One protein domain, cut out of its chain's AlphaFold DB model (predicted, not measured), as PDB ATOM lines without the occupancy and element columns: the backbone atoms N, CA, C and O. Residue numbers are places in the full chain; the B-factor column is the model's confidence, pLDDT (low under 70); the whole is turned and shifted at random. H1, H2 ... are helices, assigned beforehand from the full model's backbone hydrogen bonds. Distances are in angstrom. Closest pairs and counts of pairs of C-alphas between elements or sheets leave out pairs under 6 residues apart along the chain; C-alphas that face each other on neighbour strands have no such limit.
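AT A GLANCE: This is residues 181 to 247 of the 259 residues of the protein "Tyr recombinase domain-containing protein" of Gemmataceae bacterium (UniProt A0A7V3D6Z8). Helix H1 stands in the mouth of a wide V made by H2 and H3, which meet near their first residues, and it crosses both of them at nearly a right angle. The short H4 lies past the last residues of H3 at one end of the longest axis, and the loop of residues 211 to 222 folds back from H2 to H3 toward the other end. The printed part has 67 residues with four named helices, in the order H1, H2, H3, H4, and no named strand; its class is all helix. The whole is compact, with a radius of gyration of the C-alphas of 11.4 A and spans of 33 by 24 by 17 A.

IN THESE COORDINATES: H1, residues 181 to 195, begins with C-alpha 181 at (39.985, 29.641, -11.940) and is 21.3 A long from first to last C-alpha. H3, residues 223 to 237, also has 15 residues and is 20.6 A long, beginning at C-alpha 223 at (39.949, 22.143, -23.070). H2, residues 202 to 210, measures 12.7 A. H4, residues 242 to 247, measures 9.1 A and ends at C-alpha 247 at (17.819, 32.041, -27.090).

HOW THE PARTS SIT: H1 and H3 touch, and the closest C-alphas are those of Gln 182 and Tyr 229, 4.7 A apart. Their lines are about perpendicular, at 87 degrees. H1 touches H2 with residues 188 to 193 alone, the closest C-alphas being those of Ala 192 and Val 205, 6.4 A apart. These two helices are about perpendicular as well, at 86 degrees. H3 touches H2 with residues 223 to 227 alone, and the C-alphas of Arg 203 and Pro 223 come closest, at 6.1 A. H2 and H3 run opposite ways at a steep tilt of 67 degrees, only just short of about perpendicular. The helix packing is mostly crossed, with 0 of these 3 touching pairs at a shallow tilt. H3 and H4 are near each other, with 5 pairs of C-alphas within 10 A. H4 is apart from H1 and H2. In H1 and H2 every O i to N i+4 pair is within hydrogen-bond range; in H3 10 of 11 are, and in H4 0 of 2, beside 1 of 3 O i to N i+3 pairs.

THE WHOLE: The two C-alphas farthest apart are those of Gly 217 and Arg 247, at 33.7 A. The printed part has no cut. The link from H2 to H3 is long, with 12 residues, whose C-alphas lie 10 to 16 A from the mean of the C-alphas. The link from H1 to H2 is short, and that from H3 to H4 is tight. The mean pLDDT of the printed part is 81.3, and residues 239 to 247 are under 70; H4 has a mean of 49.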
ATOM      1  N   CYS A 181      39.756  30.370 -10.687       85.88
ATOM      2  CA  CYS A 181      39.985  29.641 -11.940       85.88
ATOM      3  C   CYS A 181      38.793  29.721 -12.915       85.88
ATOM      4  O   CYS A 181      38.975  29.635 -14.127       85.88
ATOM      5  N   GLN A 182      37.578  29.890 -12.392       89.12
ATOM      6  CA  GLN A 182      36.351  30.037 -13.173       89.12
ATOM      7  C   GLN A 182      36.221  31.458 -13.712       89.12
ATOM      8  O   GLN A 182      35.876  31.633 -14.878       89.12
ATOM      9  N   GLU A 183      36.572  32.448 -12.894       87.12
ATOM     10  CA  GLU A 183      36.621  33.847 -13.308       87.12
ATOM     11  C   GLU A 183      37.664  34.075 -14.407       87.12
ATOM     12  O   GLU A 183      37.346  34.641 -15.453       87.12
ATOM     13  N   ARG A 184      38.877  33.530 -14.242       88.19
ATOM     14  CA  ARG A 184      39.924  33.579 -15.278       88.19
ATOM     15  C   ARG A 184      39.473  32.962 -16.600       88.19
ATOM     16  O   ARG A 184      39.655  33.572 -17.648       88.19
ATOM     17  N   ALA A 185      38.831  31.791 -16.565       89.88
ATOM     18  CA  ALA A 185      38.311  31.155 -17.777       89.88
ATOM     19  C   ALA A 185      37.220  31.997 -18.469       89.88
ATOM     20  O   ALA A 185      37.135  32.002 -19.697       89.88
ATOM     21  N   TYR A 186      36.394  32.704 -17.693       90.25
ATOM     22  CA  TYR A 186      35.366  33.599 -18.222       90.25
ATOM     23  C   TYR A 186      35.976  34.850 -18.864       90.25
ATOM     24  O   TYR A 186      35.653  35.147 -20.012       90.25
ATOM     25  N   ARG A 187      36.918  35.517 -18.179       89.94
ATOM     26  CA  ARG A 187      37.646  36.684 -18.709       89.94
ATOM     27  C   ARG A 187      38.399  36.344 -19.997       89.94
ATOM     28  O   ARG A 187      38.230  37.039 -20.994       89.94
ATOM     29  N   ALA A 188      39.126  35.224 -20.021       89.69
ATOM     30  CA  ALA A 188      39.850  34.766 -21.208       89.69
ATOM     31  C   ALA A 188      38.915  34.532 -22.405       89.69
ATOM     32  O   ALA A 188      39.213  34.913 -23.535       89.69
ATOM     33  N   ALA A 189      37.749  33.925 -22.166       88.81
ATOM     34  CA  ALA A 189      36.776  33.676 -23.222       88.81
ATOM     35  C   ALA A 189      36.063  34.942 -23.714       88.81
ATOM     36  O   ALA A 189      35.707  35.004 -24.891       88.81
ATOM     37  N   ALA A 190      35.834  35.919 -22.834       87.56
ATOM     38  CA  ALA A 190      35.286  37.217 -23.207       87.56
ATOM     39  C   ALA A 190      36.279  37.983 -24.092       87.56
ATOM     40  O   ALA A 190      35.916  38.392 -25.195       87.56
ATOM     41  N   TRP A 191      37.544  38.055 -23.670       89.88
ATOM     42  CA  TRP A 191      38.623  38.685 -24.432       89.88
ATOM     43  C   TRP A 191      38.813  38.033 -25.809       89.88
ATOM     44  O   TRP A 191      38.784  38.714 -26.831       89.88
ATOM     45  N   ALA A 192      38.875  36.698 -25.877       87.56
ATOM     46  CA  ALA A 192      39.018  35.989 -27.151       87.56
ATOM     47  C   ALA A 192      37.884  36.280 -28.145       87.56
ATOM     48  O   ALA A 192      38.102  36.313 -29.355       87.56
ATOM     49  N   ARG A 193      36.662  36.493 -27.648       84.62
ATOM     50  CA  ARG A 193      35.501  36.805 -28.490       84.62
ATOM     51  C   ARG A 193      35.433  38.269 -28.913       84.62
ATOM     52  O   ARG A 193      34.836  38.533 -29.950       84.62
ATOM     53  N   GLN A 194      36.036  39.183 -28.151       86.06
ATOM     54  CA  GLN A 194      36.238  40.571 -28.578       86.06
ATOM     55  C   GLN A 194      37.261  40.644 -29.717       86.06
ATOM     56  O   GLN A 194      37.015  41.314 -30.711       86.06
ATOM     57  N   GLN A 195      38.360  39.892 -29.607       86.56
ATOM     58  CA  GLN A 195      39.410  39.864 -30.630       86.56
ATOM     59  C   GLN A 195      38.987  39.115 -31.898       86.56
ATOM     60  O   GLN A 195      39.356  39.489 -33.010       86.56
ATOM     61  N   ASN A 196      38.212  38.037 -31.752       84.25
ATOM     62  CA  ASN A 196      37.784  37.229 -32.884       84.25
ATOM     63  C   ASN A 196      36.339  36.732 -32.728       84.25
ATOM     64  O   ASN A 196      36.065  35.657 -32.179       84.25
ATOM     65  N   LEU A 197      35.403  37.486 -33.312       80.19
ATOM     66  CA  LEU A 197      33.976  37.149 -33.316       80.19
ATOM     67  C   LEU A 197      33.644  35.853 -34.089       80.19
ATOM     68  O   LEU A 197      32.546  35.315 -33.935       80.19
ATOM     69  N   SER A 198      34.565  35.307 -34.896       83.50
ATOM     70  CA  SER A 198      34.328  34.063 -35.651       83.50
ATOM     71  C   SER A 198      34.365  32.791 -34.782       83.50
ATOM     72  O   SER A 198      33.911  31.724 -35.210       83.50
ATOM     73  N   LEU A 199      34.849  32.885 -33.535       83.25
ATOM     74  CA  LEU A 199      35.018  31.749 -32.624       83.25
ATOM     75  C   LEU A 199      33.677  31.264 -32.036       83.25
ATOM     76  O   LEU A 199      33.234  31.676 -30.963       83.25
ATOM     77  N   LYS A 200      33.035  30.308 -32.721       78.56
ATOM     78  CA  LYS A 200      31.706  29.787 -32.335       78.56
ATOM     79  C   LYS A 200      31.710  28.792 -31.170       78.56
ATOM     80  O   LYS A 200      30.701  28.661 -30.476       78.56
ATOM     81  N   THR A 201      32.795  28.045 -30.962       86.25
ATOM     82  CA  THR A 201      32.834  26.951 -29.970       86.25
ATOM     83  C   THR A 201      33.830  27.224 -28.850       86.25
ATOM     84  O   THR A 201      34.906  27.759 -29.091       86.25
ATOM     85  N   ASP A 202      33.505  26.791 -27.628       87.44
ATOM     86  CA  ASP A 202      34.391  26.961 -26.462       87.44
ATOM     87  C   ASP A 202      35.741  26.230 -26.655       87.44
ATOM     88  O   ASP A 202      36.762  26.659 -26.127       87.44
ATOM     89  N   ARG A 203      35.769  25.157 -27.464       87.50
ATOM     90  CA  ARG A 203      37.011  24.471 -27.858       87.50
ATOM     91  C   ARG A 203      37.862  25.320 -28.806       87.50
ATOM     92  O   ARG A 203      39.069  25.364 -28.619       87.50
ATOM     93  N   ALA A 204      37.250  25.973 -29.797       86.38
ATOM     94  CA  ALA A 204      37.969  26.867 -30.705       86.38
ATOM     95  C   ALA A 204      38.544  28.074 -29.954       86.38
ATOM     96  O   ALA A 204      39.693  28.426 -30.174       86.38
ATOM     97  N   VAL A 205      37.778  28.630 -29.005       88.69
ATOM     98  CA  VAL A 205      38.251  29.690 -28.102       88.69
ATOM     99  C   VAL A 205      39.474  29.236 -27.306       88.69
ATOM    100  O   VAL A 205      40.470  29.943 -27.275       88.69
ATOM    101  N   TYR A 206      39.428  28.044 -26.704       89.94
ATOM    102  CA  TYR A 206      40.560  27.514 -25.938       89.94
ATOM    103  C   TYR A 206      41.816  27.312 -26.791       89.94
ATOM    104  O   TYR A 206      42.903  27.666 -26.355       89.94
ATOM    105  N   LEU A 207      41.675  26.740 -27.991       89.19
ATOM    106  CA  LEU A 207      42.815  26.515 -28.882       89.19
ATOM    107  C   LEU A 207      43.430  27.837 -29.341       89.19
ATOM    108  O   LEU A 207      44.637  27.991 -29.258       89.19
ATOM    109  N   TRP A 208      42.597  28.804 -29.725       89.88
ATOM    110  CA  TRP A 208      43.067  30.126 -30.129       89.88
ATOM    111  C   TRP A 208      43.774  30.867 -28.985       89.88
ATOM    112  O   TRP A 208      44.774  31.534 -29.210       89.88
ATOM    113  N   LEU A 209      43.300  30.706 -27.744       90.06
ATOM    114  CA  LEU A 209      43.923  31.290 -26.553       90.06
ATOM    115  C   LEU A 209      45.298  30.692 -26.210       90.06
ATOM    116  O   LEU A 209      46.075  31.357 -25.530       90.06
ATOM    117  N   LEU A 210      45.616  29.467 -26.647       88.81
ATOM    118  CA  LEU A 210      46.942  28.872 -26.419       88.81
ATOM    119  C   LEU A 210      48.040  29.553 -27.242       88.81
ATOM    120  O   LEU A 210      49.193  29.570 -26.809       88.81
ATOM    121  N   ASP A 211      47.671  30.125 -28.387       87.19
ATOM    122  CA  ASP A 211      48.590  30.825 -29.284       87.19
ATOM    123  C   ASP A 211      48.850  32.276 -28.839       87.19
ATOM    124  O   ASP A 211      49.710  32.954 -29.398       87.19
ATOM    125  N   GLN A 212      48.137  32.758 -27.813       87.38
ATOM    126  CA  GLN A 212      48.241  34.132 -27.324       87.38
ATOM    127  C   GLN A 212      49.220  34.231 -26.143       87.38
ATOM    128  O   GLN A 212      49.069  33.504 -25.154       87.38
ATOM    129  N   PRO A 213      50.209  35.144 -26.192       83.31
ATOM    130  CA  PRO A 213      51.244  35.245 -25.163       83.31
ATOM    131  C   PRO A 213      50.687  35.674 -23.797       83.31
ATOM    132  O   PRO A 213      51.192  35.221 -22.774       83.31
ATOM    133  N   GLU A 214      49.613  36.468 -23.770       82.38
ATOM    134  CA  GLU A 214      48.992  36.994 -22.542       82.38
ATOM    135  C   GLU A 214      48.347  35.911 -21.662       82.38
ATOM    136  O   GLU A 214      48.299  36.035 -20.438       82.38
ATOM    137  N   TRP A 215      47.869  34.821 -22.271       82.12
ATOM    138  CA  TRP A 215      47.114  33.764 -21.584       82.12
ATOM    139  C   TRP A 215      47.907  32.465 -21.406       82.12
ATOM    140  O   TRP A 215      47.449  31.524 -20.740       82.12
ATOM    141  N   LYS A 216      49.123  32.410 -21.955       73.94
ATOM    142  CA  LYS A 216      50.012  31.254 -21.872       73.94
ATOM    143  C   LYS A 216      50.402  30.992 -20.411       73.94
ATOM    144  O   LYS A 216      50.997  31.830 -19.746       73.94
ATOM    145  N   GLY A 217      50.025  29.822 -19.888       79.69
ATOM    146  CA  GLY A 217      50.277  29.415 -18.496       79.69
ATOM    147  C   GLY A 217      49.191  29.801 -17.480       79.69
ATOM    148  O   GLY A 217      49.197  29.280 -16.368       79.69
ATOM    149  N   GLN A 218      48.215  30.639 -17.850       82.62
ATOM    150  CA  GLN A 218      47.095  31.016 -16.970       82.62
ATOM    151  C   GLN A 218      45.827  30.177 -17.200       82.62
ATOM    152  O   GLN A 218      44.882  30.218 -16.404       82.62
ATOM    153  N   LEU A 219      45.791  29.420 -18.299       85.81
ATOM    154  CA  LEU A 219      44.646  28.610 -18.697       85.81
ATOM    155  C   LEU A 219      44.620  27.250 -17.977       85.81
ATOM    156  O   LEU A 219      45.667  26.681 -17.665       85.81
ATOM    157  N   PRO A 220      43.424  26.677 -17.743       85.88
ATOM    158  CA  PRO A 220      43.285  25.303 -17.272       85.88
ATOM    159  C   PRO A 220      43.996  24.313 -18.206       85.88
ATOM    160  O   PRO A 220      43.994  24.529 -19.412       85.88
ATOM    161  N   PRO A 221      44.505  23.178 -17.696       83.56
ATOM    162  CA  PRO A 221      45.407  22.295 -18.445       83.56
ATOM    163  C   PRO A 221      44.750  21.584 -19.634       83.56
ATOM    164  O   PRO A 221      45.439  21.077 -20.514       83.56
ATOM    165  N   THR A 222      43.416  21.488 -19.655       88.75
ATOM    166  CA  THR A 222      42.692  20.797 -20.722       88.75
ATOM    167  C   THR A 222      41.477  21.590 -21.204       88.75
ATOM    168  O   THR A 222      40.785  22.223 -20.393       88.75
ATOM    169  N   PRO A 223      41.118  21.469 -22.499       88.06
ATOM    170  CA  PRO A 223      39.949  22.143 -23.070       88.06
ATOM    171  C   PRO A 223      38.639  21.737 -22.379       88.06
ATOM    172  O   PRO A 223      37.702  22.529 -22.272       88.06
ATOM    173  N   LEU A 224      38.562  20.504 -21.865       87.06
ATOM    174  CA  LEU A 224      37.394  20.016 -21.130       87.06
ATOM    175  C   LEU A 224      37.242  20.721 -19.773       87.06
ATOM    176  O   LEU A 224      36.131  21.088 -19.380       87.06
ATOM    177  N   THR A 225      38.360  20.934 -19.071       88.88
ATOM    178  CA  THR A 225      38.390  21.649 -17.788       88.88
ATOM    179  C   THR A 225      38.017  23.111 -17.984       88.88
ATOM    180  O   THR A 225      37.183  23.629 -17.241       88.88
ATOM    181  N   PHE A 226      38.543  23.735 -19.040       91.06
ATOM    182  CA  PHE A 226      38.172  25.084 -19.449       91.06
ATOM    183  C   PHE A 226      36.665  25.214 -19.701       91.06
ATOM    184  O   PHE A 226      36.006  26.027 -19.058       91.06
ATOM    185  N   HIS A 227      36.075  24.342 -20.527       89.81
ATOM    186  CA  HIS A 227      34.627  24.347 -20.771       89.81
ATOM    187  C   HIS A 227      33.810  24.145 -19.479       89.81
ATOM    188  O   HIS A 227      32.762  24.768 -19.304       89.81
ATOM    189  N   ARG A 228      34.272  23.301 -18.544       89.38
ATOM    190  CA  ARG A 228      33.588  23.088 -17.256       89.38
ATOM    191  C   ARG A 228      33.589  24.350 -16.391       89.38
ATOM    192  O   ARG A 228      32.546  24.694 -15.835       89.38
ATOM    193  N   TYR A 229      34.732  25.022 -16.280       90.75
ATOM    194  CA  TYR A 229      34.877  26.259 -15.509       90.75
ATOM    195  C   TYR A 229      34.069  27.395 -16.110       90.75
ATOM    196  O   TYR A 229      33.299  28.042 -15.405       90.75
ATOM    197  N   LEU A 230      34.134  27.534 -17.426       89.88
ATOM    198  CA  LEU A 230      33.385  28.525 -18.172       89.88
ATOM    199  C   LEU A 230      31.869  28.300 -18.041       89.88
ATOM    200  O   LEU A 230      31.118  29.236 -17.784       89.88
ATOM    201  N   ALA A 231      31.401  27.050 -18.109       84.62
ATOM    202  CA  ALA A 231      29.994  26.719 -17.880       84.62
ATOM    203  C   ALA A 231      29.533  26.961 -16.431       84.62
ATOM    204  O   ALA A 231      28.331  27.081 -16.197       84.62
ATOM    205  N   SER A 232      30.446  26.951 -15.457       85.00
ATOM    206  CA  SER A 232      30.157  27.329 -14.069       85.00
ATOM    207  C   SER A 232      30.055  28.848 -13.937       85.00
ATOM    208  O   SER A 232      29.059  29.341 -13.420       85.00
ATOM    209  N   ALA A 233      31.026  29.579 -14.493       86.81
ATOM    210  CA  ALA A 233      31.055  31.038 -14.484       86.81
ATOM    211  C   ALA A 233      29.858  31.658 -15.207       86.81
ATOM    212  O   ALA A 233      29.166  32.481 -14.627       86.81
ATOM    213  N   ARG A 234      29.520  31.169 -16.405       85.25
ATOM    214  CA  ARG A 234      28.322  31.578 -17.160       85.25
ATOM    215  C   ARG A 234      27.021  31.409 -16.365       85.25
ATOM    216  O   ARG A 234      26.121  32.227 -16.466       85.25
ATOM    217  N   ARG A 235      26.914  30.344 -15.562       77.81
ATOM    218  CA  ARG A 235      25.738  30.113 -14.705       77.81
ATOM    219  C   ARG A 235      25.675  31.079 -13.525       77.81
ATOM    220  O   ARG A 235      24.579  31.378 -13.074       77.81
ATOM    221  N   HIS A 236      26.829  31.515 -13.031       80.75
ATOM    222  CA  HIS A 236      26.938  32.414 -11.888       80.75
ATOM    223  C   HIS A 236      26.798  33.890 -12.291       80.75
ATOM    224  O   HIS A 236      26.138  34.641 -11.588       80.75
ATOM    225  N   LEU A 237      27.412  34.301 -13.406       76.12
ATOM    226  CA  LEU A 237      27.450  35.688 -13.878       76.12
ATOM    227  C   LEU A 237      26.270  36.023 -14.797       76.12
ATOM    228  O   LEU A 237      25.593  37.017 -14.579       76.12
ATOM    229  N   ASP A 238      25.972  35.169 -15.781       73.12
ATOM    230  CA  ASP A 238      24.926  35.460 -16.773       73.12
ATOM    231  C   ASP A 238      23.536  34.959 -16.327       73.12
ATOM    232  O   ASP A 238      22.555  35.125 -17.052       73.12
ATOM    233  N   GLY A 239      23.447  34.242 -15.195       62.66
ATOM    234  CA  GLY A 239      22.210  33.669 -14.632       62.66
ATOM    235  C   GLY A 239      21.484  32.639 -15.516       62.66
ATOM    236  O   GLY A 239      20.478  32.059 -15.114       62.66
ATOM    237  N   ALA A 240      21.977  32.386 -16.726       52.50
ATOM    238  CA  ALA A 240      21.235  31.693 -17.761       52.50
ATOM    239  C   ALA A 240      21.659  30.224 -17.888       52.50
ATOM    240  O   ALA A 240      22.831  29.867 -18.047       52.50
ATOM    241  N   SER A 241      20.668  29.334 -17.889       53.03
ATOM    242  CA  SER A 241      20.880  27.938 -18.273       53.03
ATOM    243  C   SER A 241      21.350  27.844 -19.738       53.03
ATOM    244  O   SER A 241      21.027  28.701 -20.564       53.03
ATOM    245  N   LYS A 242      22.041  26.753 -20.120       46.91
ATOM    246  CA  LYS A 242      22.479  26.483 -21.516       46.91
ATOM    247  C   LYS A 242      21.376  26.683 -22.574       46.91
ATOM    248  O   LYS A 242      21.685  26.886 -23.747       46.91
ATOM    249  N   ARG A 243      20.101  26.565 -22.183       44.78
ATOM    250  CA  ARG A 243      18.929  26.702 -23.057       44.78
ATOM    251  C   ARG A 243      18.493  28.160 -23.239       44.78
ATOM    252  O   ARG A 243      18.051  28.503 -24.329       44.78
ATOM    253  N   GLU A 244      18.658  29.006 -22.225       47.31
ATOM    254  CA  GLU A 244      18.386  30.449 -22.311       47.31
ATOM    255  C   GLU A 244      19.491  31.212 -23.032       47.31
ATOM    256  O   GLU A 244      19.191  32.072 -23.854       47.31
ATOM    257  N   GLN A 245      20.757  30.840 -22.814       52.44
ATOM    258  CA  GLN A 245      21.901  31.487 -23.474       52.44
ATOM    259  C   GLN A 245      21.863  31.347 -25.000       52.44
ATOM    260  O   GLN A 245      22.273  32.243 -25.727       52.44
ATOM    261  N   ARG A 246      21.319  30.232 -25.503       55.88
ATOM    262  CA  ARG A 246      21.102  30.020 -26.944       55.88
ATOM    263  C   ARG A 246      19.964  30.863 -27.521       55.88
ATOM    264  O   ARG A 246      19.907  31.016 -28.733       55.88
ATOM    265  N   ARG A 247      19.044  31.343 -26.679       48.94
ATOM    266  CA  ARG A 247      17.819  32.041 -27.090       48.94
ATOM    267  C   ARG A 247      17.938  33.562 -26.972       48.94
ATOM    268  O   ARG A 247      17.302  34.253 -27.754       48.94
TER     269      ARG A 247